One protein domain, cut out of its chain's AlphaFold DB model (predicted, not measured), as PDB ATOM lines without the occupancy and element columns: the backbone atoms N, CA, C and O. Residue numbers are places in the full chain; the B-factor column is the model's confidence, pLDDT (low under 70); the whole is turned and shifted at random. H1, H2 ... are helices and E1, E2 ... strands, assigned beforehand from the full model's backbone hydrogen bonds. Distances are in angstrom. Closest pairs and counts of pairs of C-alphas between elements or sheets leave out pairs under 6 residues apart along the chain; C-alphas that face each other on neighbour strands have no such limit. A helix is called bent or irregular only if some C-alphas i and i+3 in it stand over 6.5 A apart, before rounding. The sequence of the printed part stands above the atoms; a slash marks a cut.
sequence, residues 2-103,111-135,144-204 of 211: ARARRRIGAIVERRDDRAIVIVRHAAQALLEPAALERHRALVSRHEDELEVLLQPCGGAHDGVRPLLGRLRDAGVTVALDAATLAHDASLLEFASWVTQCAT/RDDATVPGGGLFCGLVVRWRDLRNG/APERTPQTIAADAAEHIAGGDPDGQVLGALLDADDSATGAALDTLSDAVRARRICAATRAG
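Overview. This is residues 2 to 103, 111 to 135 and 144 to 204 of the 211 residues of an uncharacterized protein of Burkholderia lata (strain ATCC 17760 / DSM 23089 / LMG 22485 / NCIMB 9086 / R18194 / 383) (UniProt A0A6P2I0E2). What is the main picture? One sheet of seven strands is curled into a small, nearly closed barrel: E2, E1 and E7 face E5, E4 and E3, with E6 as the hinge. Outside it H2 covers E2, the long H8 and H7 run side by side over E1 and E7, H4 and H6 pack on E4 and E5, the pair H3 and H5 grazes the sheet, and H1 crosses one end. What does it hold, and how large is it? There are 188 residues printed, of mixed class, with eight named helices and seven named strands in the order H1 E1 H2 E2 H3 E3 H4 H5 E4 E5 E6 H6 H7 E7 H8; the mixed sheet runs E2 E1 E7 E6 E5 E4 E3. The whole is compact, with a radius of gyration of the C-alphas of 15.9 A and spans of 54 by 36 by 35 A.

Arrangement. How does the printed part begin? H1, residues 2 to 12, has a height over the sheet of 8.5 A and is only just over none of its strands, with 2 C-alphas falling on E1, residues 19 to 26, and 2 on E2, residues 50 to 57. E1 and E2 are parallel, with N 53 and O 21 2.8 A apart, and with H2, residues 33 to 45, they form a strand-helix-strand unit, two parallel neighbour strands with a helix between, its crossover right-handed. H2 is over E2, along the strands at 10 degrees on the local plane; the closest C-alphas are those of Val 43 and Val 52, 5.6 A. What follows E2? H3, residues 61 to 73, and H5, residues 89 to 94, touch at a shallow tilt of 25 degrees, their closest C-alphas those of Leu 68 and Phe 94, 6.3 A; each only grazes the sheet. E3, residues 79 to 81, H4, residues 82 to 87, H5 and E4, residues 97 to 101, form a second right-handed unit, with N 99 and O 80 2.9 A apart. H4 is on the sheet, with C-alphas of Ala 82 and Gln 100 the closest to E4, 5.3 A. How is the folded sheet, bent back into two leaves, completed? E5, residues 118 to 122, is parallel to E4, with N 121 and O 100 2.8 A apart, and forms a hairpin with E6, residues 125 to 128, with N 127 and O 120 2.9 A apart. E7, residues 169 to 175, is antiparallel to E6, with N 170 and O 126 2.8 A apart, and parallel to E1, with N 22 and O 172 2.8 A apart. What of the other helices and the backbones? H6, residues 129 to 133, is only just over E5, with 3 C-alphas falling on it. H7, residues 149 to 162, over E7, and H8, residues 178 to 202, over E1, are on the face opposite to H1 and touch at a shallow tilt of 6 degrees, the same way, with C-alphas of Ala 161 and Arg 195 the closest, 4.8 A. Every O i to N i+4 pair is within hydrogen-bond range in H1, H2, H4, H6 and H7, against 7 of 9 in H3, 19 of 21 in H8 and 0 of 2 in H5, where 2 of 3 O i to N i+3 pairs are.

Along the chain. Where do the first and last elements lie? H1 begins at C-alpha 2 (-6.917, -0.058, 12.769), and H8 ends at C-alpha 202 (0.502, -20.029, 39.835). How long are the longer elements? H8 measures 36.6 A, E1 22.8 A, E2 21.2 A, H7 20.0 A and H3 19.5 A; H3 is irregular, with C-alphas 62 and 65 7.0 A apart.

Size, cuts and confidence. Where is the printed part cut? Residues 104 to 110 and 136 to 143 are not printed, with gaps of 15.6 A from C-alpha 103 to 111 and 22.0 A from C-alpha 135 to 144. Of the links printed whole, none is long. How sure is the model? The mean pLDDT of the printed part is 85.3, and 26 residues are under 70, among them residues 129 to 135. How far does it reach? The two C-alphas farthest apart, those of Asp 62 and Gly 204, are 55.9 A apart.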
ATOM      1  N   ALA A   2      -5.990   0.990  12.294       88.19
ATOM      2  CA  ALA A   2      -6.917  -0.058  12.769       88.19
ATOM      3  C   ALA A   2      -6.246  -1.273  13.453       88.19
ATOM      4  O   ALA A   2      -6.747  -1.774  14.455       88.19
ATOM      5  N   ARG A   3      -5.088  -1.733  12.952       90.62
ATOM      6  CA  ARG A   3      -4.309  -2.809  13.594       90.62
ATOM      7  C   ARG A   3      -3.807  -2.419  14.990       90.62
ATOM      8  O   ARG A   3      -3.943  -3.223  15.902       90.62
ATOM      9  N   ALA A   4      -3.265  -1.211  15.145       91.88
ATOM     10  CA  ALA A   4      -2.773  -0.715  16.429       91.88
ATOM     11  C   ALA A   4      -3.920  -0.568  17.436       91.88
ATOM     12  O   ALA A   4      -3.839  -1.112  18.530       91.88
ATOM     13  N   ARG A   5      -5.046   0.029  17.019       93.25
ATOM     14  CA  ARG A   5      -6.253   0.152  17.856       93.25
ATOM     15  C   ARG A   5      -6.755  -1.202  18.366       93.25
ATOM     16  O   ARG A   5      -7.085  -1.319  19.538       93.25
ATOM     17  N   ARG A   6      -6.757  -2.244  17.522       92.06
ATOM     18  CA  ARG A   6      -7.127  -3.608  17.946       92.06
ATOM     19  C   ARG A   6      -6.171  -4.194  18.986       92.06
ATOM     20  O   ARG A   6      -6.643  -4.815  19.931       92.06
ATOM     21  N   ARG A   7      -4.855  -4.006  18.822       93.38
ATOM     22  CA  ARG A   7      -3.862  -4.459  19.813       93.38
ATOM     23  C   ARG A   7      -4.046  -3.741  21.147       93.38
ATOM     24  O   ARG A   7      -4.152  -4.393  22.174       93.38
ATOM     25  N   ILE A   8      -4.171  -2.417  21.113       92.94
ATOM     26  CA  ILE A   8      -4.398  -1.600  22.310       92.94
ATOM     27  C   ILE A   8      -5.708  -2.001  22.999       92.94
ATOM     28  O   ILE A   8      -5.728  -2.195  24.209       92.94
ATOM     29  N   GLY A   9      -6.784  -2.210  22.236       89.94
ATOM     30  CA  GLY A   9      -8.048  -2.723  22.765       89.94
ATOM     31  C   GLY A   9      -7.889  -4.076  23.462       89.94
ATOM     32  O   GLY A   9      -8.408  -4.259  24.558       89.94
ATOM     33  N   ALA A  10      -7.108  -5.002  22.896       91.00
ATOM     34  CA  ALA A  10      -6.809  -6.276  23.550       91.00
ATOM     35  C   ALA A  10      -6.060  -6.101  24.883       91.00
ATOM     36  O   ALA A  10      -6.363  -6.828  25.828       91.00
ATOM     37  N   ILE A  11      -5.156  -5.118  24.987       91.19
ATOM     38  CA  ILE A  11      -4.458  -4.785  26.239       91.19
ATOM     39  C   ILE A  11      -5.439  -4.230  27.281       91.19
ATOM     40  O   ILE A  11      -5.474  -4.694  28.422       91.19
ATOM     41  N   VAL A  12      -6.292  -3.279  26.888       86.94
ATOM     42  CA  VAL A  12      -7.324  -2.697  27.770       86.94
ATOM     43  C   VAL A  12      -8.317  -3.753  28.251       86.94
ATOM     44  O   VAL A  12      -8.771  -3.711  29.393       86.94
ATOM     45  N   GLU A  13      -8.660  -4.704  27.387       85.62
ATOM     46  CA  GLU A  13      -9.539  -5.837  27.685       85.62
ATOM     47  C   GLU A  13      -8.808  -7.005  28.366       85.62
ATOM     48  O   GLU A  13      -9.412  -8.054  28.575       85.62
ATOM     49  N   ARG A  14      -7.521  -6.841  28.712       84.25
ATOM     50  CA  ARG A  14      -6.681  -7.845  29.392       84.25
ATOM     51  C   ARG A  14      -6.530  -9.175  28.633       84.25
ATOM     52  O   ARG A  14      -6.157 -10.184  29.220       84.25
ATOM     53  N   ARG A  15      -6.797  -9.187  27.324       88.50
ATOM     54  CA  ARG A  15      -6.538 -10.328  26.422       88.50
ATOM     55  C   ARG A  15      -5.096 -10.357  25.917       88.50
ATOM     56  O   ARG A  15      -4.635 -11.385  25.437       88.50
ATOM     57  N   ASP A  16      -4.426  -9.218  26.003       91.69
ATOM     58  CA  ASP A  16      -3.005  -9.022  25.759       91.69
ATOM     59  C   ASP A  16      -2.401  -8.478  27.059       91.69
ATOM     60  O   ASP A  16      -2.975  -7.603  27.711       91.69
ATOM     61  N   ASP A  17      -1.287  -9.057  27.482       91.00
ATOM     62  CA  ASP A  17      -0.638  -8.780  28.756       91.00
ATOM     63  C   ASP A  17       0.552  -7.824  28.611       91.00
ATOM     64  O   ASP A  17       1.373  -7.715  29.521       91.00
ATOM     65  N   ARG A  18       0.658  -7.108  27.496       95.31
ATOM     66  CA  ARG A  18       1.591  -5.989  27.380       95.31
ATOM     67  C   ARG A  18       1.119  -4.784  28.197       95.31
ATOM     68  O   ARG A  18      -0.066  -4.653  28.507       95.31
ATOM     69  N   ALA A  19       2.043  -3.904  28.571       94.81
ATOM     70  CA  ALA A  19       1.719  -2.612  29.183       94.81
ATOM     71  C   ALA A  19       1.675  -1.496  28.127       94.81
ATOM     72  O   ALA A  19       2.378  -1.562  27.121       94.81
ATOM     73  N   ILE A  20       0.858  -0.466  28.347       95.62
ATOM     74  CA  ILE A  20       0.775   0.710  27.470       95.62
ATOM     75  C   ILE A  20       1.770   1.756  27.967       95.62
ATOM     76  O   ILE A  20       1.618   2.267  29.076       95.62
ATOM     77  N   VAL A  21       2.753   2.116  27.142       96.81
ATOM     78  CA  VAL A  21       3.694   3.196  27.469       96.81
ATOM     79  C   VAL A  21       3.591   4.303  26.441       96.81
ATOM     80  O   VAL A  21       3.742   4.069  25.248       96.81
ATOM     81  N   ILE A  22       3.337   5.522  26.893       96.12
ATOM     82  CA  ILE A  22       3.227   6.693  26.031       96.12
ATOM     83  C   ILE A  22       4.480   7.534  26.232       96.12
ATOM     84  O   ILE A  22       4.735   8.010  27.333       96.12
ATOM     85  N   VAL A  23       5.257   7.733  25.173       95.44
ATOM     86  CA  VAL A  23       6.449   8.582  25.198       95.44
ATOM     87  C   VAL A  23       6.104   9.925  24.565       95.44
ATOM     88  O   VAL A  23       5.773  10.002  23.377       95.44
ATOM     89  N   ARG A  24       6.154  10.992  25.364       93.00
ATOM     90  CA  ARG A  24       5.917  12.364  24.916       93.00
ATOM     91  C   ARG A  24       7.170  12.930  24.279       93.00
ATOM     92  O   ARG A  24       8.216  13.000  24.912       93.00
ATOM     93  N   HIS A  25       7.039  13.395  23.049       91.94
ATOM     94  CA  HIS A  25       8.108  14.058  22.320       91.94
ATOM     95  C   HIS A  25       7.678  15.470  21.945       91.94
ATOM     96  O   HIS A  25       6.582  15.663  21.419       91.94
ATOM     97  N   ALA A  26       8.571  16.445  22.118       89.75
ATOM     98  CA  ALA A  26       8.360  17.767  21.549       89.75
ATOM     99  C   ALA A  26       8.151  17.648  20.029       89.75
ATOM    100  O   ALA A  26       8.965  17.043  19.330       89.75
ATOM    101  N   ALA A  27       7.076  18.239  19.505       89.25
ATOM    102  CA  ALA A  27       6.703  18.157  18.095       89.25
ATOM    103  C   ALA A  27       7.840  18.632  17.176       89.25
ATOM    104  O   ALA A  27       8.076  18.040  16.125       89.25
ATOM    105  N   GLN A  28       8.591  19.646  17.618       87.19
ATOM    106  CA  GLN A  28       9.770  20.148  16.918       87.19
ATOM    107  C   GLN A  28      10.875  19.087  16.792       87.19
ATOM    108  O   GLN A  28      11.460  18.947  15.720       87.19
ATOM    109  N   ALA A  29      11.135  18.308  17.846       87.19
ATOM    110  CA  ALA A  29      12.159  17.262  17.825       87.19
ATOM    111  C   ALA A  29      11.807  16.141  16.832       87.19
ATOM    112  O   ALA A  29      12.686  15.564  16.204       87.19
ATOM    113  N   LEU A  30      10.515  15.871  16.625       89.00
ATOM    114  CA  LEU A  30      10.034  14.860  15.673       89.00
ATOM    115  C   LEU A  30      10.190  15.259  14.203       89.00
ATOM    116  O   LEU A  30       9.958  14.441  13.311       89.00
ATOM    117  N   LEU A  31      10.577  16.506  13.927       85.00
ATOM    118  CA  LEU A  31      10.958  16.909  12.579       85.00
ATOM    119  C   LEU A  31      12.310  16.306  12.181       85.00
ATOM    120  O   LEU A  31      12.522  16.061  10.991       85.00
ATOM    121  N   GLU A  32      13.172  16.012  13.159       88.12
ATOM    122  CA  GLU A  32      14.462  15.366  12.952       88.12
ATOM    123  C   GLU A  32      14.293  13.851  12.734       88.12
ATOM    124  O   GLU A  32      13.723  13.162  13.586       88.12
ATOM    125  N   PRO A  33      14.840  13.277  11.645       86.94
ATOM    126  CA  PRO A  33      14.755  11.835  11.395       86.94
ATOM    127  C   PRO A  33      15.319  10.981  12.538       86.94
ATOM    128  O   PRO A  33      14.778   9.921  12.844       86.94
ATOM    129  N   ALA A  34      16.371  11.462  13.207       89.25
ATOM    130  CA  ALA A  34      17.021  10.748  14.300       89.25
ATOM    131  C   ALA A  34      16.085  10.507  15.494       89.25
ATOM    132  O   ALA A  34      16.150   9.443  16.106       89.25
ATOM    133  N   ALA A  35      15.188  11.447  15.811       88.50
ATOM    134  CA  ALA A  35      14.232  11.279  16.905       88.50
ATOM    135  C   ALA A  35      13.242  10.138  16.621       88.50
ATOM    136  O   ALA A  35      12.922   9.350  17.511       88.50
ATOM    137  N   LEU A  36      12.802  10.014  15.365       90.50
ATOM    138  CA  LEU A  36      11.914   8.935  14.946       90.50
ATOM    139  C   LEU A  36      12.620   7.572  14.960       90.50
ATOM    140  O   LEU A  36      12.037   6.593  15.423       90.50
ATOM    141  N   GLU A  37      13.868   7.502  14.495       92.25
ATOM    142  CA  GLU A  37      14.660   6.265  14.559       92.25
ATOM    143  C   GLU A  37      14.911   5.818  16.002       92.25
ATOM    144  O   GLU A  37      14.751   4.639  16.315       92.25
ATOM    145  N   ARG A  38      15.207   6.756  16.912       90.50
ATOM    146  CA  ARG A  38      15.321   6.449  18.346       90.50
ATOM    147  C   ARG A  38      14.018   5.876  18.899       90.50
ATOM    148  O   ARG A  38      14.042   4.831  19.543       90.50
ATOM    149  N   HIS A  39      12.877   6.491  18.590       93.00
ATOM    150  CA  HIS A  39      11.581   5.967  19.019       93.00
ATOM    151  C   HIS A  39      11.313   4.555  18.467       93.00
ATOM    152  O   HIS A  39      10.871   3.675  19.201       93.00
ATOM    153  N   ARG A  40      11.631   4.300  17.192       93.88
ATOM    154  CA  ARG A  40      11.501   2.965  16.581       93.88
ATOM    155  C   ARG A  40      12.386   1.925  17.261       93.88
ATOM    156  O   ARG A  40      11.931   0.804  17.474       93.88
ATOM    157  N   ALA A  41      13.612   2.294  17.624       93.50
ATOM    158  CA  ALA A  41      14.513   1.416  18.359       93.50
ATOM    159  C   ALA A  41      13.943   1.050  19.740       93.50
ATOM    160  O   ALA A  41      13.977  -0.120  20.117       93.50
ATOM    161  N   LEU A  42      13.351   2.016  20.456       91.88
ATOM    162  CA  LEU A  42      12.663   1.758  21.726       91.88
ATOM    163  C   LEU A  42      11.465   0.817  21.542       91.88
ATOM    164  O   LEU A  42      11.329  -0.146  22.289       91.88
ATOM    165  N   VAL A  43      10.627   1.052  20.527       94.44
ATOM    166  CA  VAL A  43       9.484   0.176  20.216       94.44
ATOM    167  C   VAL A  43       9.960  -1.251  19.947       94.44
ATOM    168  O   VAL A  43       9.461  -2.183  20.564       94.44
ATOM    169  N   SER A  44      10.942  -1.424  19.056       95.81
ATOM    170  CA  SER A  44      11.430  -2.748  18.661       95.81
ATOM    171  C   SER A  44      12.085  -3.501  19.815       95.81
ATOM    172  O   SER A  44      11.927  -4.712  19.911       95.81
ATOM    173  N   ARG A  45      12.807  -2.805  20.700       95.88
ATOM    174  CA  ARG A  45      13.479  -3.426  21.848       95.88
ATOM    175  C   ARG A  45      12.499  -4.025  22.861       95.88
ATOM    176  O   ARG A  45      12.862  -4.981  23.538       95.88
ATOM    177  N   HIS A  46      11.298  -3.458  22.978       96.56
ATOM    178  CA  HIS A  46      10.336  -3.791  24.030       96.56
ATOM    179  C   HIS A  46       9.003  -4.339  23.504       96.56
ATOM    180  O   HIS A  46       8.031  -4.384  24.252       96.56
ATOM    181  N   GLU A  47       8.916  -4.729  22.230       95.50
ATOM    182  CA  GLU A  47       7.634  -5.053  21.582       95.50
ATOM    183  C   GLU A  47       6.894  -6.254  22.195       95.50
ATOM    184  O   GLU A  47       5.658  -6.324  22.123       95.50
ATOM    185  N   ASP A  48       7.637  -7.164  22.826       95.62
ATOM    186  CA  ASP A  48       7.109  -8.358  23.484       95.62
ATOM    187  C   ASP A  48       6.417  -8.035  24.813       95.62
ATOM    188  O   ASP A  48       5.468  -8.722  25.200       95.62
ATOM    189  N   GLU A  49       6.861  -7.005  25.532       97.25
ATOM    190  CA  GLU A  49       6.339  -6.623  26.846       97.25
ATOM    191  C   GLU A  49       5.506  -5.335  26.826       97.25
ATOM    192  O   GLU A  49       4.597  -5.185  27.644       97.25
ATOM    193  N   LEU A  50       5.768  -4.415  25.899       97.38
ATOM    194  CA  LEU A  50       5.202  -3.069  25.890       97.38
ATOM    195  C   LEU A  50       4.560  -2.746  24.532       97.38
ATOM    196  O   LEU A  50       5.112  -3.010  23.467       97.38
ATOM    197  N   GLU A  51       3.396  -2.098  24.553       97.31
ATOM    198  CA  GLU A  51       2.902  -1.326  23.413       97.31
ATOM    199  C   GLU A  51       3.312   0.130  23.647       97.31
ATOM    200  O   GLU A  51       2.703   0.842  24.448       97.31
ATOM    201  N   VAL A  52       4.383   0.549  22.968       97.06
ATOM    202  CA  VAL A  52       4.927   1.907  23.058       97.06
ATOM    203  C   VAL A  52       4.254   2.805  22.015       97.06
ATOM    204  O   VAL A  52       4.206   2.476  20.828       97.06
ATOM    205  N   LEU A  53       3.717   3.940  22.461       96.44
ATOM    206  CA  LEU A  53       3.068   4.954  21.635       96.44
ATOM    207  C   LEU A  53       3.859   6.254  21.681       96.44
ATOM    208  O   LEU A  53       4.419   6.625  22.711       96.44
ATOM    209  N   LEU A  54       3.831   6.988  20.576       95.88
ATOM    210  CA  LEU A  54       4.385   8.330  20.485       95.88
ATOM    211  C   LEU A  54       3.287   9.369  20.728       95.88
ATOM    212  O   LEU A  54       2.253   9.329  20.063       95.88
ATOM    213  N   GLN A  55       3.520  10.331  21.619       94.12
ATOM    214  CA  GLN A  55       2.649  11.497  21.791       94.12
ATOM    215  C   GLN A  55       3.415  12.779  21.427       94.12
ATOM    216  O   GLN A  55       4.309  13.181  22.171       94.12
ATOM    217  N   PRO A  56       3.101  13.448  20.304       91.50
ATOM    218  CA  PRO A  56       3.686  14.750  20.003       91.50
ATOM    219  C   PRO A  56       3.116  15.821  20.950       91.50
ATOM    220  O   PRO A  56       1.906  15.876  21.157       91.50
ATOM    221  N   CYS A  57       3.961  16.691  21.509       86.81
ATOM    222  CA  CYS A  57       3.555  17.798  22.384       86.81
ATOM    223  C   CYS A  57       4.147  19.150  21.942       86.81
ATOM    224  O   CYS A  57       5.198  19.206  21.307       86.81
ATOM    225  N   GLY A  58       3.473  20.258  22.270       75.44
ATOM    226  CA  GLY A  58       4.023  21.613  22.101       75.44
ATOM    227  C   GLY A  58       4.194  22.108  20.654       75.44
ATOM    228  O   GLY A  58       5.068  22.931  20.400       75.44
ATOM    229  N   GLY A  59       3.406  21.612  19.694       65.06
ATOM    230  CA  GLY A  59       3.430  22.085  18.302       65.06
ATOM    231  C   GLY A  59       2.448  23.229  18.036       65.06
ATOM    232  O   GLY A  59       1.345  23.233  18.577       65.06
ATOM    233  N   ALA A  60       2.816  24.172  17.158       59.62
ATOM    234  CA  ALA A  60       1.864  25.133  16.599       59.62
ATOM    235  C   ALA A  60       0.780  24.380  15.808       59.62
ATOM    236  O   ALA A  60       1.111  23.515  14.993       59.62
ATOM    237  N   HIS A  61      -0.495  24.699  16.045       61.56
ATOM    238  CA  HIS A  61      -1.647  23.939  15.538       61.56
ATOM    239  C   HIS A  61      -1.611  23.701  14.017       61.56
ATOM    240  O   HIS A  61      -1.879  22.586  13.569       61.56
ATOM    241  N   ASP A  62      -1.156  24.688  13.240       61.66
ATOM    242  CA  ASP A  62      -1.048  24.599  11.776       61.66
ATOM    243  C   ASP A  62      -0.040  23.530  11.298       61.66
ATOM    244  O   ASP A  62      -0.159  22.992  10.196       61.66
ATOM    245  N   GLY A  63       0.944  23.172  12.131       74.25
ATOM    246  CA  GLY A  63       1.974  22.171  11.831       74.25
ATOM    247  C   GLY A  63       1.671  20.757  12.342       74.25
ATOM    248  O   GLY A  63       2.375  19.812  11.978       74.25
ATOM    249  N   VAL A  64       0.626  20.579  13.158       85.19
ATOM    250  CA  VAL A  64       0.325  19.292  13.813       85.19
ATOM    251  C   VAL A  64      -0.170  18.253  12.807       85.19
ATOM    252  O   VAL A  64       0.326  17.127  12.788       85.19
ATOM    253  N   ARG A  65      -1.104  18.612  11.920       89.94
ATOM    254  CA  ARG A  65      -1.680  17.664  10.952       89.94
ATOM    255  C   ARG A  65      -0.643  17.114   9.956       89.94
ATOM    256  O   ARG A  65      -0.603  15.893   9.790       89.94
ATOM    257  N   PRO A  66       0.233  17.931   9.330       90.56
ATOM    258  CA  PRO A  66       1.315  17.409   8.492       90.56
ATOM    259  C   PRO A  66       2.268  16.470   9.245       90.56
ATOM    260  O   PRO A  66       2.662  15.434   8.705       90.56
ATOM    261  N   LEU A  67       2.612  16.790  10.499       91.50
ATOM    262  CA  LEU A  67       3.440  15.927  11.344       91.50
ATOM    263  C   LEU A  67       2.762  14.571  11.594       91.50
ATOM    264  O   LEU A  67       3.379  13.528  11.388       91.50
ATOM    265  N   LEU A  68       1.484  14.572  11.978       92.75
ATOM    266  CA  LEU A  68       0.710  13.349  12.201       92.75
ATOM    267  C   LEU A  68       0.556  12.510  10.925       92.75
ATOM    268  O   LEU A  68       0.655  11.284  10.986       92.75
ATOM    269  N   GLY A  69       0.395  13.157   9.767       93.19
ATOM    270  CA  GLY A  69       0.428  12.498   8.460       93.19
ATOM    271  C   GLY A  69       1.742  11.754   8.225       93.19
ATOM    272  O   GLY A  69       1.727  10.558   7.941       93.19
ATOM    273  N   ARG A  70       2.883  12.420   8.451       92.75
ATOM    274  CA  ARG A  70       4.212  11.794   8.342       92.75
ATOM    275  C   ARG A  70       4.382  10.617   9.299       92.75
ATOM    276  O   ARG A  70       4.885   9.577   8.887       92.75
ATOM    277  N   LEU A  71       3.968  10.761  10.560       94.00
ATOM    278  CA  LEU A  71       4.051   9.694  11.566       94.00
ATOM    279  C   LEU A  71       3.191   8.482  11.181       94.00
ATOM    280  O   LEU A  71       3.638   7.341  11.296       94.00
ATOM    281  N   ARG A  72       1.984   8.723  10.660       93.88
ATOM    282  CA  ARG A  72       1.102   7.674  10.142       93.88
ATOM    283  C   ARG A  72       1.742   6.929   8.974       93.88
ATOM    284  O   ARG A  72       1.736   5.699   8.980       93.88
ATOM    285  N   ASP A  73       2.283   7.653   8.000       93.12
ATOM    286  CA  ASP A  73       2.914   7.066   6.812       93.12
ATOM    287  C   ASP A  73       4.194   6.294   7.194       93.12
ATOM    288  O   ASP A  73       4.514   5.261   6.612       93.12
ATOM    289  N   ALA A  74       4.866   6.737   8.259       91.19
ATOM    290  CA  ALA A  74       5.980   6.063   8.919       91.19
ATOM    291  C   ALA A  74       5.580   4.841   9.775       91.19
ATOM    292  O   ALA A  74       6.468   4.199  10.346       91.19
ATOM    293  N   GLY A  75       4.284   4.530   9.883       91.50
ATOM    294  CA  GLY A  75       3.756   3.394  10.642       91.50
ATOM    295  C   GLY A  75       3.759   3.570  12.163       91.50
ATOM    296  O   GLY A  75       3.575   2.585  12.877       91.50
ATOM    297  N   VAL A  76       3.962   4.788  12.666       94.44
ATOM    298  CA  VAL A  76       4.058   5.078  14.103       94.44
ATOM    299  C   VAL A  76       2.684   5.002  14.758       94.44
ATOM    300  O   VAL A  76       1.711   5.580  14.270       94.44
ATOM    301  N   THR A  77       2.603   4.313  15.894       95.94
ATOM    302  CA  THR A  77       1.414   4.316  16.748       95.94
ATOM    303  C   THR A  77       1.379   5.613  17.552       95.94
ATOM    304  O   THR A  77       2.269   5.863  18.362       95.94
ATOM    305  N   VAL A  78       0.352   6.438  17.340       95.88
ATOM    306  CA  VAL A  78       0.248   7.762  17.970       95.88
ATOM    307  C   VAL A  78      -0.809   7.778  19.073       95.88
ATOM    308  O   VAL A  78      -1.921   7.277  18.879       95.88
ATOM    309  N   ALA A  79      -0.473   8.392  20.205       94.88
ATOM    310  CA  ALA A  79      -1.422   8.828  21.224       94.88
ATOM    311  C   ALA A  79      -1.671  10.339  21.087       94.88
ATOM    312  O   ALA A  79      -0.730  11.098  20.856       94.88
ATOM    313  N   LEU A  80      -2.924  10.773  21.227       92.06
ATOM    314  CA  LEU A  80      -3.298  12.190  21.252       92.06
ATOM    315  C   LEU A  80      -3.997  12.532  22.559       92.06
ATOM    316  O   LEU A  80      -4.794  11.739  23.055       92.06
ATOM    317  N   ASP A  81      -3.736  13.721  23.087       87.38
ATOM    318  CA  ASP A  81      -4.479  14.218  24.234       87.38
ATOM    319  C   ASP A  81      -5.853  14.774  23.813       87.38
ATOM    320  O   ASP A  81      -6.048  15.303  22.712       87.38
ATOM    321  N   ALA A  82      -6.835  14.637  24.702       85.44
ATOM    322  CA  ALA A  82      -8.204  15.075  24.465       85.44
ATOM    323  C   ALA A  82      -8.312  16.596  24.256       85.44
ATOM    324  O   ALA A  82      -9.217  17.041  23.548       85.44
ATOM    325  N   ALA A  83      -7.391  17.389  24.819       83.06
ATOM    326  CA  ALA A  83      -7.369  18.834  24.616       83.06
ATOM    327  C   ALA A  83      -6.999  19.172  23.163       83.06
ATOM    328  O   ALA A  83      -7.679  19.980  22.540       83.06
ATOM    329  N   THR A  84      -6.021  18.492  22.565       85.00
ATOM    330  CA  THR A  84      -5.660  18.608  21.145       85.00
ATOM    331  C   THR A  84      -6.865  18.300  20.251       85.00
ATOM    332  O   THR A  84      -7.156  19.046  19.317       85.00
ATOM    333  N   LEU A  85      -7.639  17.263  20.586       85.88
ATOM    334  CA  LEU A  85      -8.862  16.905  19.858       85.88
ATOM    335  C   LEU A  85     -10.031  17.876  20.079       85.88
ATOM    336  O   LEU A  85     -10.951  17.920  19.264       85.88
ATOM    337  N   ALA A  86     -10.042  18.633  21.178       84.56
ATOM    338  CA  ALA A  86     -11.030  19.688  21.392       84.56
ATOM    339  C   ALA A  86     -10.808  20.878  20.445       84.56
ATOM    340  O   ALA A  86     -11.776  21.532  20.064       84.56
ATOM    341  N   HIS A  87      -9.559  21.120  20.035       82.56
ATOM    342  CA  HIS A  87      -9.214  22.160  19.065       82.56
ATOM    343  C   HIS A  87      -9.500  21.715  17.625       82.56
ATOM    344  O   HIS A  87     -10.065  22.481  16.850       82.56
ATOM    345  N   ASP A  88      -9.141  20.476  17.271       86.94
ATOM    346  CA  ASP A  88      -9.428  19.897  15.955       86.94
ATOM    347  C   ASP A  88      -9.787  18.406  16.070       86.94
ATOM    348  O   ASP A  88      -8.931  17.522  16.168       86.94
ATOM    349  N   ALA A  89     -11.089  18.119  16.017       87.50
ATOM    350  CA  ALA A  89     -11.615  16.760  16.102       87.50
ATOM    351  C   ALA A  89     -11.230  15.888  14.893       87.50
ATOM    352  O   ALA A  89     -11.221  14.660  15.001       87.50
ATOM    353  N   SER A  90     -10.878  16.489  13.749       89.31
ATOM    354  CA  SER A  90     -10.478  15.735  12.557       89.31
ATOM    355  C   SER A  90      -9.146  15.004  12.750       89.31
ATOM    356  O   SER A  90      -8.874  14.029  12.051       89.31
ATOM    357  N   LEU A  91      -8.336  15.405  13.739       91.06
ATOM    358  CA  LEU A  91      -7.072  14.743  14.074       91.06
ATOM    359  C   LEU A  91      -7.264  13.338  14.668       91.06
ATOM    360  O   LEU A  91      -6.311  12.555  14.719       91.06
ATOM    361  N   LEU A  92      -8.492  12.976  15.060       90.62
ATOM    362  CA  LEU A  92      -8.830  11.653  15.588       90.62
ATOM    363  C   LEU A  92      -8.473  10.514  14.613       90.62
ATOM    364  O   LEU A  92      -8.165   9.398  15.038       90.62
ATOM    365  N   GLU A  93      -8.447  10.781  13.303       92.12
ATOM    366  CA  GLU A  93      -8.055   9.786  12.295       92.12
ATOM    367  C   GLU A  93      -6.610   9.274  12.475       92.12
ATOM    368  O   GLU A  93      -6.304   8.134  12.112       92.12
ATOM    369  N   PHE A  94      -5.736  10.087  13.081       93.25
ATOM    370  CA  PHE A  94      -4.334   9.754  13.340       93.25
ATOM    371  C   PHE A  94      -4.124   9.068  14.695       93.25
ATOM    372  O   PHE A  94      -3.105   8.404  14.892       93.25
ATOM    373  N   ALA A  95      -5.079   9.183  15.622       93.44
ATOM    374  CA  ALA A  95      -4.970   8.590  16.948       93.44
ATOM    375  C   ALA A  95      -5.123   7.062  16.904       93.44
ATOM    376  O   ALA A  95      -6.033   6.503  16.279       93.44
ATOM    377  N   SER A  96      -4.247   6.371  17.623       94.38
ATOM    378  CA  SER A  96      -4.434   4.975  18.034       94.38
ATOM    379  C   SER A  96      -4.864   4.853  19.493       94.38
ATOM    380  O   SER A  96      -5.394   3.811  19.866       94.38
ATOM    381  N   TRP A  97      -4.666   5.914  20.275       92.50
ATOM    382  CA  TRP A  97      -5.087   6.054  21.661       92.50
ATOM    383  C   TRP A  97      -5.417   7.517  21.962       92.50
ATOM    384  O   TRP A  97      -4.738   8.408  21.443       92.50
ATOM    385  N   VAL A  98      -6.416   7.761  22.810       90.25
ATOM    386  CA  VAL A  98      -6.713   9.098  23.341       90.25
ATOM    387  C   VAL A  98      -6.417   9.148  24.837       90.25
ATOM    388  O   VAL A  98      -6.947   8.346  25.607       90.25
ATOM    389  N   THR A  99      -5.576  10.093  25.253       87.62
ATOM    390  CA  THR A  99      -5.314  10.387  26.665       87.62
ATOM    391  C   THR A  99      -6.191  11.529  27.154       87.62
ATOM    392  O   THR A  99      -6.308  12.567  26.507       87.62
ATOM    393  N   GLN A 100      -6.769  11.377  28.339       80.88
ATOM    394  CA  GLN A 100      -7.433  12.468  29.044       80.88
ATOM    395  C   GLN A 100      -6.781  12.642  30.412       80.88
ATOM    396  O   GLN A 100      -6.723  11.703  31.204       80.88
ATOM    397  N   CYS A 101      -6.259  13.834  30.694       71.81
ATOM    398  CA  CYS A 101      -5.772  14.148  32.033       71.81
ATOM    399  C   CYS A 101      -6.961  14.185  32.990       71.81
ATOM    400  O   CYS A 101      -7.912  14.928  32.755       71.81
ATOM    401  N   ALA A 102      -6.906  13.390  34.056       63.19
ATOM    402  CA  ALA A 102      -7.891  13.473  35.120       63.19
ATOM    403  C   ALA A 102      -7.552  14.692  35.988       63.19
ATOM    404  O   ALA A 102      -6.565  14.684  36.723       63.19
ATOM    405  N   THR A 103      -8.347  15.754  35.891       57.59
ATOM    406  CA  THR A 103      -8.295  16.854  36.860       57.59
ATOM    407  C   THR A 103      -9.117  16.486  38.102       57.59
ATOM    408  O   THR A 103     -10.203  15.920  37.957       57.59
ATOM    409  N   ARG A 111     -15.784  10.934  26.224       56.56
ATOM    410  CA  ARG A 111     -16.045  10.628  24.830       56.56
ATOM    411  C   ARG A 111     -15.852   9.125  24.652       56.56
ATOM    412  O   ARG A 111     -14.758   8.678  24.326       56.56
ATOM    413  N   ASP A 112     -16.918   8.358  24.862       52.03
ATOM    414  CA  ASP A 112     -17.036   6.980  24.378       52.03
ATOM    415  C   ASP A 112     -17.204   7.019  22.849       52.03
ATOM    416  O   ASP A 112     -18.228   6.635  22.283       52.03
ATOM    417  N   ASP A 113     -16.187   7.525  22.149       57.97
ATOM    418  CA  ASP A 113     -16.042   7.197  20.744       57.97
ATOM    419  C   ASP A 113     -15.486   5.774  20.678       57.97
ATOM    420  O   ASP A 113     -14.281   5.541  20.791       57.97
ATOM    421  N   ALA A 114     -16.387   4.806  20.507       60.66
ATOM    422  CA  ALA A 114     -16.059   3.384  20.433       60.66
ATOM    423  C   ALA A 114     -15.012   3.045  19.347       60.66
ATOM    424  O   ALA A 114     -14.504   1.923  19.304       60.66
ATOM    425  N   THR A 115     -14.685   3.983  18.449       76.06
ATOM    426  CA  THR A 115     -13.755   3.760  17.339       76.06
ATOM    427  C   THR A 115     -12.275   3.922  17.697       76.06
ATOM    428  O   THR A 115     -11.424   3.389  16.966       76.06
ATOM    429  N   VAL A 116     -11.938   4.621  18.791       82.69
ATOM    430  CA  VAL A 116     -10.553   4.806  19.262       82.69
ATOM    431  C   VAL A 116     -10.475   4.509  20.758       82.69
ATOM    432  O   VAL A 116     -11.158   5.166  21.535       82.69
ATOM    433  N   PRO A 117      -9.641   3.547  21.196       84.69
ATOM    434  CA  PRO A 117      -9.495   3.279  22.618       84.69
ATOM    435  C   PRO A 117      -8.894   4.498  23.325       84.69
ATOM    436  O   PRO A 117      -8.070   5.220  22.758       84.69
ATOM    437  N   GLY A 118      -9.284   4.710  24.575       83.19
ATOM    438  CA  GLY A 118      -8.782   5.813  25.380       83.19
ATOM    439  C   GLY A 118      -8.655   5.451  26.850       83.19
ATOM    440  O   GLY A 118      -9.163   4.427  27.319       83.19
ATOM    441  N   GLY A 119      -7.955   6.311  27.577       83.44
ATOM    442  CA  GLY A 119      -7.725   6.150  29.002       83.44
ATOM    443  C   GLY A 119      -7.293   7.440  29.671       83.44
ATOM    444  O   GLY A 119      -7.061   8.469  29.032       83.44
ATOM    445  N   GLY A 120      -7.211   7.367  30.991       83.00
ATOM    446  CA  GLY A 120      -6.832   8.495  31.819       83.00
ATOM    447  C   GLY A 120      -5.324   8.622  31.965       83.00
ATOM    448  O   GLY A 120      -4.586   7.640  31.850       83.00
ATOM    449  N   LEU A 121      -4.888   9.836  32.273       82.12
ATOM    450  CA  LEU A 121      -3.568  10.120  32.812       82.12
ATOM    451  C   LEU A 121      -3.710  10.639  34.234       82.12
ATOM    452  O   LEU A 121      -4.472  11.577  34.480       82.12
ATOM    453  N   PHE A 122      -2.943  10.051  35.145       77.56
ATOM    454  CA  PHE A 122      -2.942  10.433  36.546       77.56
ATOM    455  C   PHE A 122      -1.528  10.331  37.125       77.56
ATOM    456  O   PHE A 122      -0.967   9.240  37.193       77.56
ATOM    457  N   CYS A 123      -0.924  11.463  37.496       76.50
ATOM    458  CA  CYS A 123       0.448  11.526  38.025       76.50
ATOM    459  C   CYS A 123       1.497  10.775  37.171       76.50
ATOM    460  O   CYS A 123       2.433  10.181  37.700       76.50
ATOM    461  N   GLY A 124       1.331  10.785  35.844       82.50
ATOM    462  CA  GLY A 124       2.196  10.061  34.903       82.50
ATOM    463  C   GLY A 124       1.803   8.599  34.659       82.50
ATOM    464  O   GLY A 124       2.363   7.969  33.772       82.50
ATOM    465  N   LEU A 125       0.820   8.049  35.370       87.00
ATOM    466  CA  LEU A 125       0.292   6.707  35.122       87.00
ATOM    467  C   LEU A 125      -0.763   6.737  34.013       87.00
ATOM    468  O   LEU A 125      -1.618   7.625  33.979       87.00
ATOM    469  N   VAL A 126      -0.720   5.741  33.128       87.25
ATOM    470  CA  VAL A 126      -1.763   5.486  32.125       87.25
ATOM    471  C   VAL A 126      -2.764   4.524  32.728       87.25
ATOM    472  O   VAL A 126      -2.391   3.448  33.199       87.25
ATOM    473  N   VAL A 127      -4.039   4.898  32.705       84.38
ATOM    474  CA  VAL A 127      -5.064   4.201  33.477       84.38
ATOM    475  C   VAL A 127      -6.321   3.923  32.667       84.38
ATOM    476  O   VAL A 127      -6.649   4.650  31.724       84.38
ATOM    477  N   ARG A 128      -7.057   2.869  33.028       77.12
ATOM    478  CA  ARG A 128      -8.359   2.586  32.414       77.12
ATOM    479  C   ARG A 128      -9.366   3.643  32.844       77.12
ATOM    480  O   ARG A 128      -9.570   3.892  34.028       77.12
ATOM    481  N   TRP A 129     -10.067   4.216  31.874       65.81
ATOM    482  CA  TRP A 129     -11.029   5.279  32.155       65.81
ATOM    483  C   TRP A 129     -12.244   4.815  32.977       65.81
ATOM    484  O   TRP A 129     -12.729   5.530  33.850       65.81
ATOM    485  N   ARG A 130     -12.734   3.592  32.743       62.47
ATOM    486  CA  ARG A 130     -13.861   3.030  33.508       62.47
ATOM    487  C   ARG A 130     -13.561   2.933  35.009       62.47
ATOM    488  O   ARG A 130     -14.480   3.049  35.815       62.47
ATOM    489  N   ASP A 131     -12.292   2.791  35.366       59.53
ATOM    490  CA  ASP A 131     -11.855   2.670  36.752       59.53
ATOM    491  C   ASP A 131     -11.734   4.045  37.432       59.53
ATOM    492  O   ASP A 131     -11.984   4.155  38.632       59.53
ATOM    493  N   LEU A 132     -11.501   5.118  36.657       55.94
ATOM    494  CA  LEU A 132     -11.608   6.505  37.139       55.94
ATOM    495  C   LEU A 132     -13.030   6.837  37.616       55.94
ATOM    496  O   LEU A 132     -13.204   7.517  38.626       55.94
ATOM    497  N   ARG A 133     -14.056   6.304  36.938       53.88
ATOM    498  CA  ARG A 133     -15.476   6.528  37.269       53.88
ATOM    499  C   ARG A 133     -15.971   5.774  38.511       53.88
ATOM    500  O   ARG A 133     -16.925   6.224  39.136       53.88
ATOM    501  N   ASN A 134     -15.350   4.655  38.886       54.81
ATOM    502  CA  ASN A 134     -15.841   3.771  39.956       54.81
ATOM    503  C   ASN A 134     -15.248   4.083  41.342       54.81
ATOM    504  O   ASN A 134     -15.114   3.192  42.178       54.81
ATOM    505  N   GLY A 135     -14.898   5.345  41.600       52.66
ATOM    506  CA  GLY A 135     -14.294   5.738  42.871       52.66
ATOM    507  C   GLY A 135     -12.829   5.325  42.958       52.66
ATOM    508  O   GLY A 135     -12.424   4.703  43.941       52.66
ATOM    509  N   ALA A 144       4.832  13.405  46.965       50.72
ATOM    510  CA  ALA A 144       6.141  12.973  46.455       50.72
ATOM    511  C   ALA A 144       6.792  14.002  45.484       50.72
ATOM    512  O   ALA A 144       6.067  14.711  44.787       50.72
ATOM    513  N   PRO A 145       8.145  14.084  45.427       54.88
ATOM    514  CA  PRO A 145       8.933  15.098  44.694       54.88
ATOM    515  C   PRO A 145       8.726  15.066  43.168       54.88
ATOM    516  O   PRO A 145       7.971  14.235  42.666       54.88
ATOM    517  N   GLU A 146       9.410  15.959  42.428       63.09
ATOM    518  CA  GLU A 146       9.394  16.019  40.953       63.09
ATOM    519  C   GLU A 146       9.279  14.623  40.318       63.09
ATOM    520  O   GLU A 146      10.106  13.731  40.530       63.09
ATOM    521  N   ARG A 147       8.202  14.426  39.552       74.00
ATOM    522  CA  ARG A 147       7.913  13.175  38.854       74.00
ATOM    523  C   ARG A 147       8.911  13.002  37.711       74.00
ATOM    524  O   ARG A 147       8.759  13.611  36.657       74.00
ATOM    525  N   THR A 148       9.923  12.167  37.917       84.19
ATOM    526  CA  THR A 148      10.877  11.779  36.874       84.19
ATOM    527  C   THR A 148      10.356  10.564  36.096       84.19
ATOM    528  O   THR A 148       9.529   9.807  36.618       84.19
ATOM    529  N   PRO A 149      10.851  10.308  34.868       83.75
ATOM    530  CA  PRO A 149      10.518   9.089  34.133       83.75
ATOM    531  C   PRO A 149      10.735   7.809  34.955       83.75
ATOM    532  O   PRO A 149       9.941   6.877  34.870       83.75
ATOM    533  N   GLN A 150      11.773   7.776  35.798       86.94
ATOM    534  CA  GLN A 150      12.095   6.628  36.642       86.94
ATOM    535  C   GLN A 150      11.091   6.435  37.779       86.94
ATOM    536  O   GLN A 150      10.686   5.303  38.025       86.94
ATOM    537  N   THR A 151      10.672   7.501  38.470       88.00
ATOM    538  CA  THR A 151       9.704   7.358  39.571       88.00
ATOM    539  C   THR A 151       8.321   6.988  39.050       88.00
ATOM    540  O   THR A 151       7.650   6.150  39.644       88.00
ATOM    541  N   ILE A 152       7.921   7.529  37.894       89.38
ATOM    542  CA  ILE A 152       6.691   7.122  37.200       89.38
ATOM    543  C   ILE A 152       6.765   5.645  36.789       89.38
ATOM    544  O   ILE A 152       5.820   4.893  37.026       89.38
ATOM    545  N   ALA A 153       7.875   5.217  36.181       91.38
ATOM    546  CA  ALA A 153       8.048   3.834  35.750       91.38
ATOM    547  C   ALA A 153       8.068   2.852  36.924       91.38
ATOM    548  O   ALA A 153       7.467   1.790  36.812       91.38
ATOM    549  N   ALA A 154       8.707   3.205  38.042       90.75
ATOM    550  CA  ALA A 154       8.727   2.383  39.247       90.75
ATOM    551  C   ALA A 154       7.321   2.202  39.841       90.75
ATOM    552  O   ALA A 154       6.916   1.070  40.099       90.75
ATOM    553  N   ASP A 155       6.553   3.288  39.982       88.94
ATOM    554  CA  ASP A 155       5.170   3.217  40.468       88.94
ATOM    555  C   ASP A 155       4.300   2.360  39.529       88.94
ATOM    556  O   ASP A 155       3.583   1.459  39.964       88.94
ATOM    557  N   ALA A 156       4.390   2.580  38.212       90.19
ATOM    558  CA  ALA A 156       3.665   1.770  37.235       90.19
ATOM    559  C   ALA A 156       4.096   0.291  37.270       90.19
ATOM    560  O   ALA A 156       3.247  -0.598  37.184       90.19
ATOM    561  N   ALA A 157       5.395   0.018  37.418       91.62
ATOM    562  CA  ALA A 157       5.954  -1.326  37.513       91.62
ATOM    563  C   ALA A 157       5.436  -2.083  38.740       91.62
ATOM    564  O   ALA A 157       5.097  -3.256  38.609       91.62
ATOM    565  N   GLU A 158       5.313  -1.429  39.897       88.75
ATOM    566  CA  GLU A 158       4.745  -2.028  41.111       88.75
ATOM    567  C   GLU A 158       3.315  -2.535  40.862       88.75
ATOM    568  O   GLU A 158       3.001  -3.703  41.117       88.75
ATOM    569  N   HIS A 159       2.471  -1.698  40.253       87.00
ATOM    570  CA  HIS A 159       1.103  -2.075  39.898       87.00
ATOM    571  C   HIS A 159       1.045  -3.181  38.835       87.00
ATOM    572  O   HIS A 159       0.238  -4.108  38.939       87.00
ATOM    573  N   ILE A 160       1.896  -3.104  37.809       88.75
ATOM    574  CA  ILE A 160       1.949  -4.107  36.740       88.75
ATOM    575  C   ILE A 160       2.404  -5.458  37.296       88.75
ATOM    576  O   ILE A 160       1.750  -6.466  37.032       88.75
ATOM    577  N   ALA A 161       3.493  -5.492  38.066       87.25
ATOM    578  CA  ALA A 161       4.069  -6.718  38.610       87.25
ATOM    579  C   ALA A 161       3.123  -7.408  39.603       87.25
ATOM    580  O   ALA A 161       3.025  -8.638  39.592       87.25
ATOM    581  N   GLY A 162       2.381  -6.627  40.403       80.06
ATOM    582  CA  GLY A 162       1.367  -7.143  41.327       80.06
ATOM    583  C   GLY A 162       0.279  -7.965  40.627       80.06
ATOM    584  O   GLY A 162      -0.254  -8.911  41.209       80.06
ATOM    585  N   GLY A 163       0.002  -7.671  39.349       69.31
ATOM    586  CA  GLY A 163      -0.880  -8.484  38.513       69.31
ATOM    587  C   GLY A 163      -2.307  -8.581  39.046       69.31
ATOM    588  O   GLY A 163      -2.964  -9.599  38.816       69.31
ATOM    589  N   ASP A 164      -2.753  -7.550  39.768       69.88
ATOM    590  CA  ASP A 164      -4.124  -7.419  40.243       69.88
ATOM    591  C   ASP A 164      -5.075  -7.444  39.030       69.88
ATOM    592  O   ASP A 164      -4.950  -6.583  38.146       69.88
ATOM    593  N   PRO A 165      -5.985  -8.432  38.926       60.22
ATOM    594  CA  PRO A 165      -6.953  -8.494  37.833       60.22
ATOM    595  C   PRO A 165      -7.889  -7.278  37.810       60.22
ATOM    596  O   PRO A 165      -8.330  -6.884  36.728       60.22
ATOM    597  N   ASP A 166      -8.118  -6.658  38.970       65.88
ATOM    598  CA  ASP A 166      -8.895  -5.428  39.131       65.88
ATOM    599  C   ASP A 166      -8.005  -4.171  39.069       65.88
ATOM    600  O   ASP A 166      -8.477  -3.040  39.208       65.88
ATOM    601  N   GLY A 167      -6.704  -4.357  38.812       66.94
ATOM    602  CA  GLY A 167      -5.722  -3.291  38.710       66.94
ATOM    603  C   GLY A 167      -6.088  -2.295  37.611       66.94
ATOM    604  O   GLY A 167      -6.369  -2.662  36.467       66.94
ATOM    605  N   GLN A 168      -6.045  -1.013  37.954       76.00
ATOM    606  CA  GLN A 168      -6.549   0.084  37.117       76.00
ATOM    607  C   GLN A 168      -5.464   0.678  36.201       76.00
ATOM    608  O   GLN A 168      -5.750   1.320  35.184       76.00
ATOM    609  N   VAL A 169      -4.197   0.434  36.550       84.75
ATOM    610  CA  VAL A 169      -3.012   0.912  35.832       84.75
ATOM    611  C   VAL A 169      -2.738   0.027  34.611       84.75
ATOM    612  O   VAL A 169      -2.750  -1.209  34.669       84.75
ATOM    613  N   LEU A 170      -2.519   0.684  33.473       87.75
ATOM    614  CA  LEU A 170      -2.165   0.087  32.184       87.75
ATOM    615  C   LEU A 170      -0.695   0.311  31.824       87.75
ATOM    616  O   LEU A 170      -0.152  -0.456  31.033       87.75
ATOM    617  N   GLY A 171      -0.066   1.339  32.394       92.62
ATOM    618  CA  GLY A 171       1.351   1.637  32.228       92.62
ATOM    619  C   GLY A 171       1.668   3.088  32.559       92.62
ATOM    620  O   GLY A 171       1.187   3.602  33.567       92.62
ATOM    621  N   ALA A 172       2.485   3.740  31.733       94.56
ATOM    622  CA  ALA A 172       3.122   5.010  32.075       94.56
ATOM    623  C   ALA A 172       3.170   6.001  30.905       94.56
ATOM    624  O   ALA A 172       3.229   5.618  29.738       94.56
ATOM    625  N   LEU A 173       3.177   7.284  31.245       93.69
ATOM    626  CA  LEU A 173       3.477   8.415  30.382       93.69
ATOM    627  C   LEU A 173       4.863   8.938  30.753       93.69
ATOM    628  O   LEU A 173       5.083   9.353  31.889       93.69
ATOM    629  N   LEU A 174       5.780   8.940  29.794       93.31
ATOM    630  CA  LEU A 174       7.170   9.333  29.990       93.31
ATOM    631  C   LEU A 174       7.499  10.499  29.067       93.31
ATOM    632  O   LEU A 174       7.126  10.482  27.896       93.31
ATOM    633  N   ASP A 175       8.224  11.493  29.562       90.62
ATOM    634  CA  ASP A 175       8.852  12.478  28.686       90.62
ATOM    635  C   ASP A 175      10.072  11.867  28.004       90.62
ATOM    636  O   ASP A 175      10.804  11.082  28.612       90.62
ATOM    637  N   ALA A 176      10.258  12.197  26.726       85.44
ATOM    638  CA  ALA A 176      11.394  11.742  25.947       85.44
ATOM    639  C   ALA A 176      12.689  12.402  26.443       85.44
ATOM    640  O   ALA A 176      12.957  13.570  26.163       85.44
ATOM    641  N   ASP A 177      13.499  11.605  27.125       80.62
ATOM    642  CA  ASP A 177      14.896  11.840  27.474       80.62
ATOM    643  C   ASP A 177      15.628  10.524  27.196       80.62
ATOM    644  O   ASP A 177      15.332   9.503  27.814       80.62
ATOM    645  N   ASP A 178      16.559  10.524  26.242       68.69
ATOM    646  CA  ASP A 178      17.125   9.288  25.688       68.69
ATOM    647  C   ASP A 178      17.700   8.346  26.767       68.69
ATOM    648  O   ASP A 178      17.555   7.126  26.662       68.69
ATOM    649  N   SER A 179      18.309   8.884  27.829       75.12
ATOM    650  CA  SER A 179      18.903   8.062  28.891       75.12
ATOM    651  C   SER A 179      17.871   7.611  29.926       75.12
ATOM    652  O   SER A 179      17.849   6.445  30.333       75.12
ATOM    653  N   ALA A 180      16.976   8.517  30.324       85.31
ATOM    654  CA  ALA A 180      15.987   8.265  31.360       85.31
ATOM    655  C   ALA A 180      14.815   7.408  30.857       85.31
ATOM    656  O   ALA A 180      14.367   6.498  31.557       85.31
ATOM    657  N   THR A 181      14.344   7.660  29.633       90.19
ATOM    658  CA  THR A 181      13.250   6.916  28.998       90.19
ATOM    659  C   THR A 181      13.645   5.464  28.737       90.19
ATOM    660  O   THR A 181      12.835   4.573  28.975       90.19
ATOM    661  N   GLY A 182      14.885   5.197  28.304       91.75
ATOM    662  CA  GLY A 182      15.364   3.829  28.078       91.75
ATOM    663  C   GLY A 182      15.331   2.977  29.351       91.75
ATOM    664  O   GLY A 182      14.731   1.906  29.360       91.75
ATOM    665  N   ALA A 183      15.890   3.490  30.451       92.75
ATOM    666  CA  ALA A 183      15.886   2.795  31.741       92.75
ATOM    667  C   ALA A 183      14.466   2.616  32.324       92.75
ATOM    668  O   ALA A 183      14.155   1.594  32.940       92.75
ATOM    669  N   ALA A 184      13.585   3.598  32.111       95.06
ATOM    670  CA  ALA A 184      12.179   3.515  32.498       95.06
ATOM    671  C   ALA A 184      11.430   2.411  31.726       95.06
ATOM    672  O   ALA A 184      10.663   1.654  32.323       95.06
ATOM    673  N   LEU A 185      11.680   2.272  30.420       96.00
ATOM    674  CA  LEU A 185      11.109   1.199  29.602       96.00
ATOM    675  C   LEU A 185      11.640  -0.180  30.007       96.00
ATOM    676  O   LEU A 185      10.839  -1.101  30.146       96.00
ATOM    677  N   ASP A 186      12.946  -0.313  30.270       95.94
ATOM    678  CA  ASP A 186      13.539  -1.547  30.810       95.94
ATOM    679  C   ASP A 186      12.829  -1.979  32.107       95.94
ATOM    680  O   ASP A 186      12.371  -3.116  32.222       95.94
ATOM    681  N   THR A 187      12.621  -1.039  33.035       96.50
ATOM    682  CA  THR A 187      11.920  -1.286  34.309       96.50
ATOM    683  C   THR A 187      10.492  -1.808  34.103       96.50
ATOM    684  O   THR A 187      10.070  -2.774  34.740       96.50
ATOM    685  N   LEU A 188       9.729  -1.189  33.196       96.69
ATOM    686  CA  LEU A 188       8.354  -1.603  32.894       96.69
ATOM    687  C   LEU A 188       8.308  -2.962  32.189       96.69
ATOM    688  O   LEU A 188       7.438  -3.786  32.479       96.69
ATOM    689  N   SER A 189       9.254  -3.202  31.283       97.19
ATOM    690  CA  SER A 189       9.414  -4.466  30.569       97.19
ATOM    691  C   SER A 189       9.665  -5.613  31.552       97.19
ATOM    692  O   SER A 189       8.977  -6.638  31.513       97.19
ATOM    693  N   ASP A 190      10.581  -5.418  32.501       96.56
ATOM    694  CA  ASP A 190      10.882  -6.402  33.542       96.56
ATOM    695  C   ASP A 190       9.674  -6.673  34.449       96.56
ATOM    696  O   ASP A 190       9.413  -7.827  34.794       96.56
ATOM    697  N   ALA A 191       8.870  -5.654  34.770       95.06
ATOM    698  CA  ALA A 191       7.642  -5.825  35.545       95.06
ATOM    699  C   ALA A 191       6.595  -6.693  34.822       95.06
ATOM    700  O   ALA A 191       5.994  -7.587  35.430       95.06
ATOM    701  N   VAL A 192       6.396  -6.482  33.515       94.75
ATOM    702  CA  VAL A 192       5.505  -7.322  32.692       94.75
ATOM    703  C   VAL A 192       6.013  -8.763  32.649       94.75
ATOM    704  O   VAL A 192       5.233  -9.704  32.836       94.75
ATOM    705  N   ARG A 193       7.323  -8.953  32.458       94.19
ATOM    706  CA  ARG A 193       7.948 -10.280  32.454       94.19
ATOM    707  C   ARG A 193       7.799 -10.983  33.803       94.19
ATOM    708  O   ARG A 193       7.402 -12.149  33.838       94.19
ATOM    709  N   ALA A 194       8.040 -10.280  34.907       91.75
ATOM    710  CA  ALA A 194       7.852 -10.801  36.257       91.75
ATOM    711  C   ALA A 194       6.400 -11.241  36.488       91.75
ATOM    712  O   ALA A 194       6.163 -12.361  36.942       91.75
ATOM    713  N   ARG A 195       5.416 -10.425  36.080       90.94
ATOM    714  CA  ARG A 195       3.995 -10.801  36.143       90.94
ATOM    715  C   ARG A 195       3.713 -12.092  35.373       90.94
ATOM    716  O   ARG A 195       3.044 -12.977  35.908       90.94
ATOM    717  N   ARG A 196       4.201 -12.208  34.131       90.00
ATOM    718  CA  ARG A 196       4.027 -13.406  33.285       90.00
ATOM    719  C   ARG A 196       4.569 -14.658  33.967       90.00
ATOM    720  O   ARG A 196       3.870 -15.668  34.034       90.00
ATOM    721  N   ILE A 197       5.782 -14.571  34.512       88.50
ATOM    722  CA  ILE A 197       6.423 -15.662  35.253       88.50
ATOM    723  C   ILE A 197       5.573 -16.041  36.471       88.50
ATOM    724  O   ILE A 197       5.224 -17.208  36.636       88.50
ATOM    725  N   CYS A 198       5.161 -15.069  37.287       86.38
ATOM    726  CA  CYS A 198       4.318 -15.308  38.460       86.38
ATOM    727  C   CYS A 198       2.961 -15.939  38.099       86.38
ATOM    728  O   CYS A 198       2.470 -16.809  38.822       86.38
ATOM    729  N   ALA A 199       2.341 -15.526  36.993       85.19
ATOM    730  CA  ALA A 199       1.095 -16.111  36.502       85.19
ATOM    731  C   ALA A 199       1.288 -17.569  36.046       85.19
ATOM    732  O   ALA A 199       0.513 -18.437  36.448       85.19
ATOM    733  N   ALA A 200       2.347 -17.855  35.283       85.19
ATOM    734  CA  ALA A 200       2.677 -19.209  34.838       85.19
ATOM    735  C   ALA A 200       2.960 -20.152  36.021       85.19
ATOM    736  O   ALA A 200       2.429 -21.264  36.065       85.19
ATOM    737  N   THR A 201       3.721 -19.685  37.019       82.94
ATOM    738  CA  THR A 201       4.000 -20.442  38.249       82.94
ATOM    739  C   THR A 201       2.715 -20.777  39.004       82.94
ATOM    740  O   THR A 201       2.516 -21.927  39.391       82.94
ATOM    741  N   ARG A 202       1.802 -19.806  39.174       81.50
ATOM    742  CA  ARG A 202       0.502 -20.029  39.835       81.50
ATOM    743  C   ARG A 202      -0.387 -21.019  39.083       81.50
ATOM    744  O   ARG A 202      -1.116 -21.774  39.716       81.50
ATOM    745  N   ALA A 203      -0.318 -21.039  37.755       80.31
ATOM    746  CA  ALA A 203      -1.072 -21.973  36.925       80.31
ATOM    747  C   ALA A 203      -0.492 -23.404  36.921       80.31
ATOM    748  O   ALA A 203      -1.054 -24.281  36.264       80.31
ATOM    749  N   GLY A 204       0.628 -23.657  37.614       70.38
ATOM    750  CA  GLY A 204       1.299 -24.960  37.619       70.38
ATOM    751  C   GLY A 204       1.979 -25.299  36.290       70.38
ATOM    752  O   GLY A 204       2.227 -26.468  36.001       70.38
TER     753      GLY A 204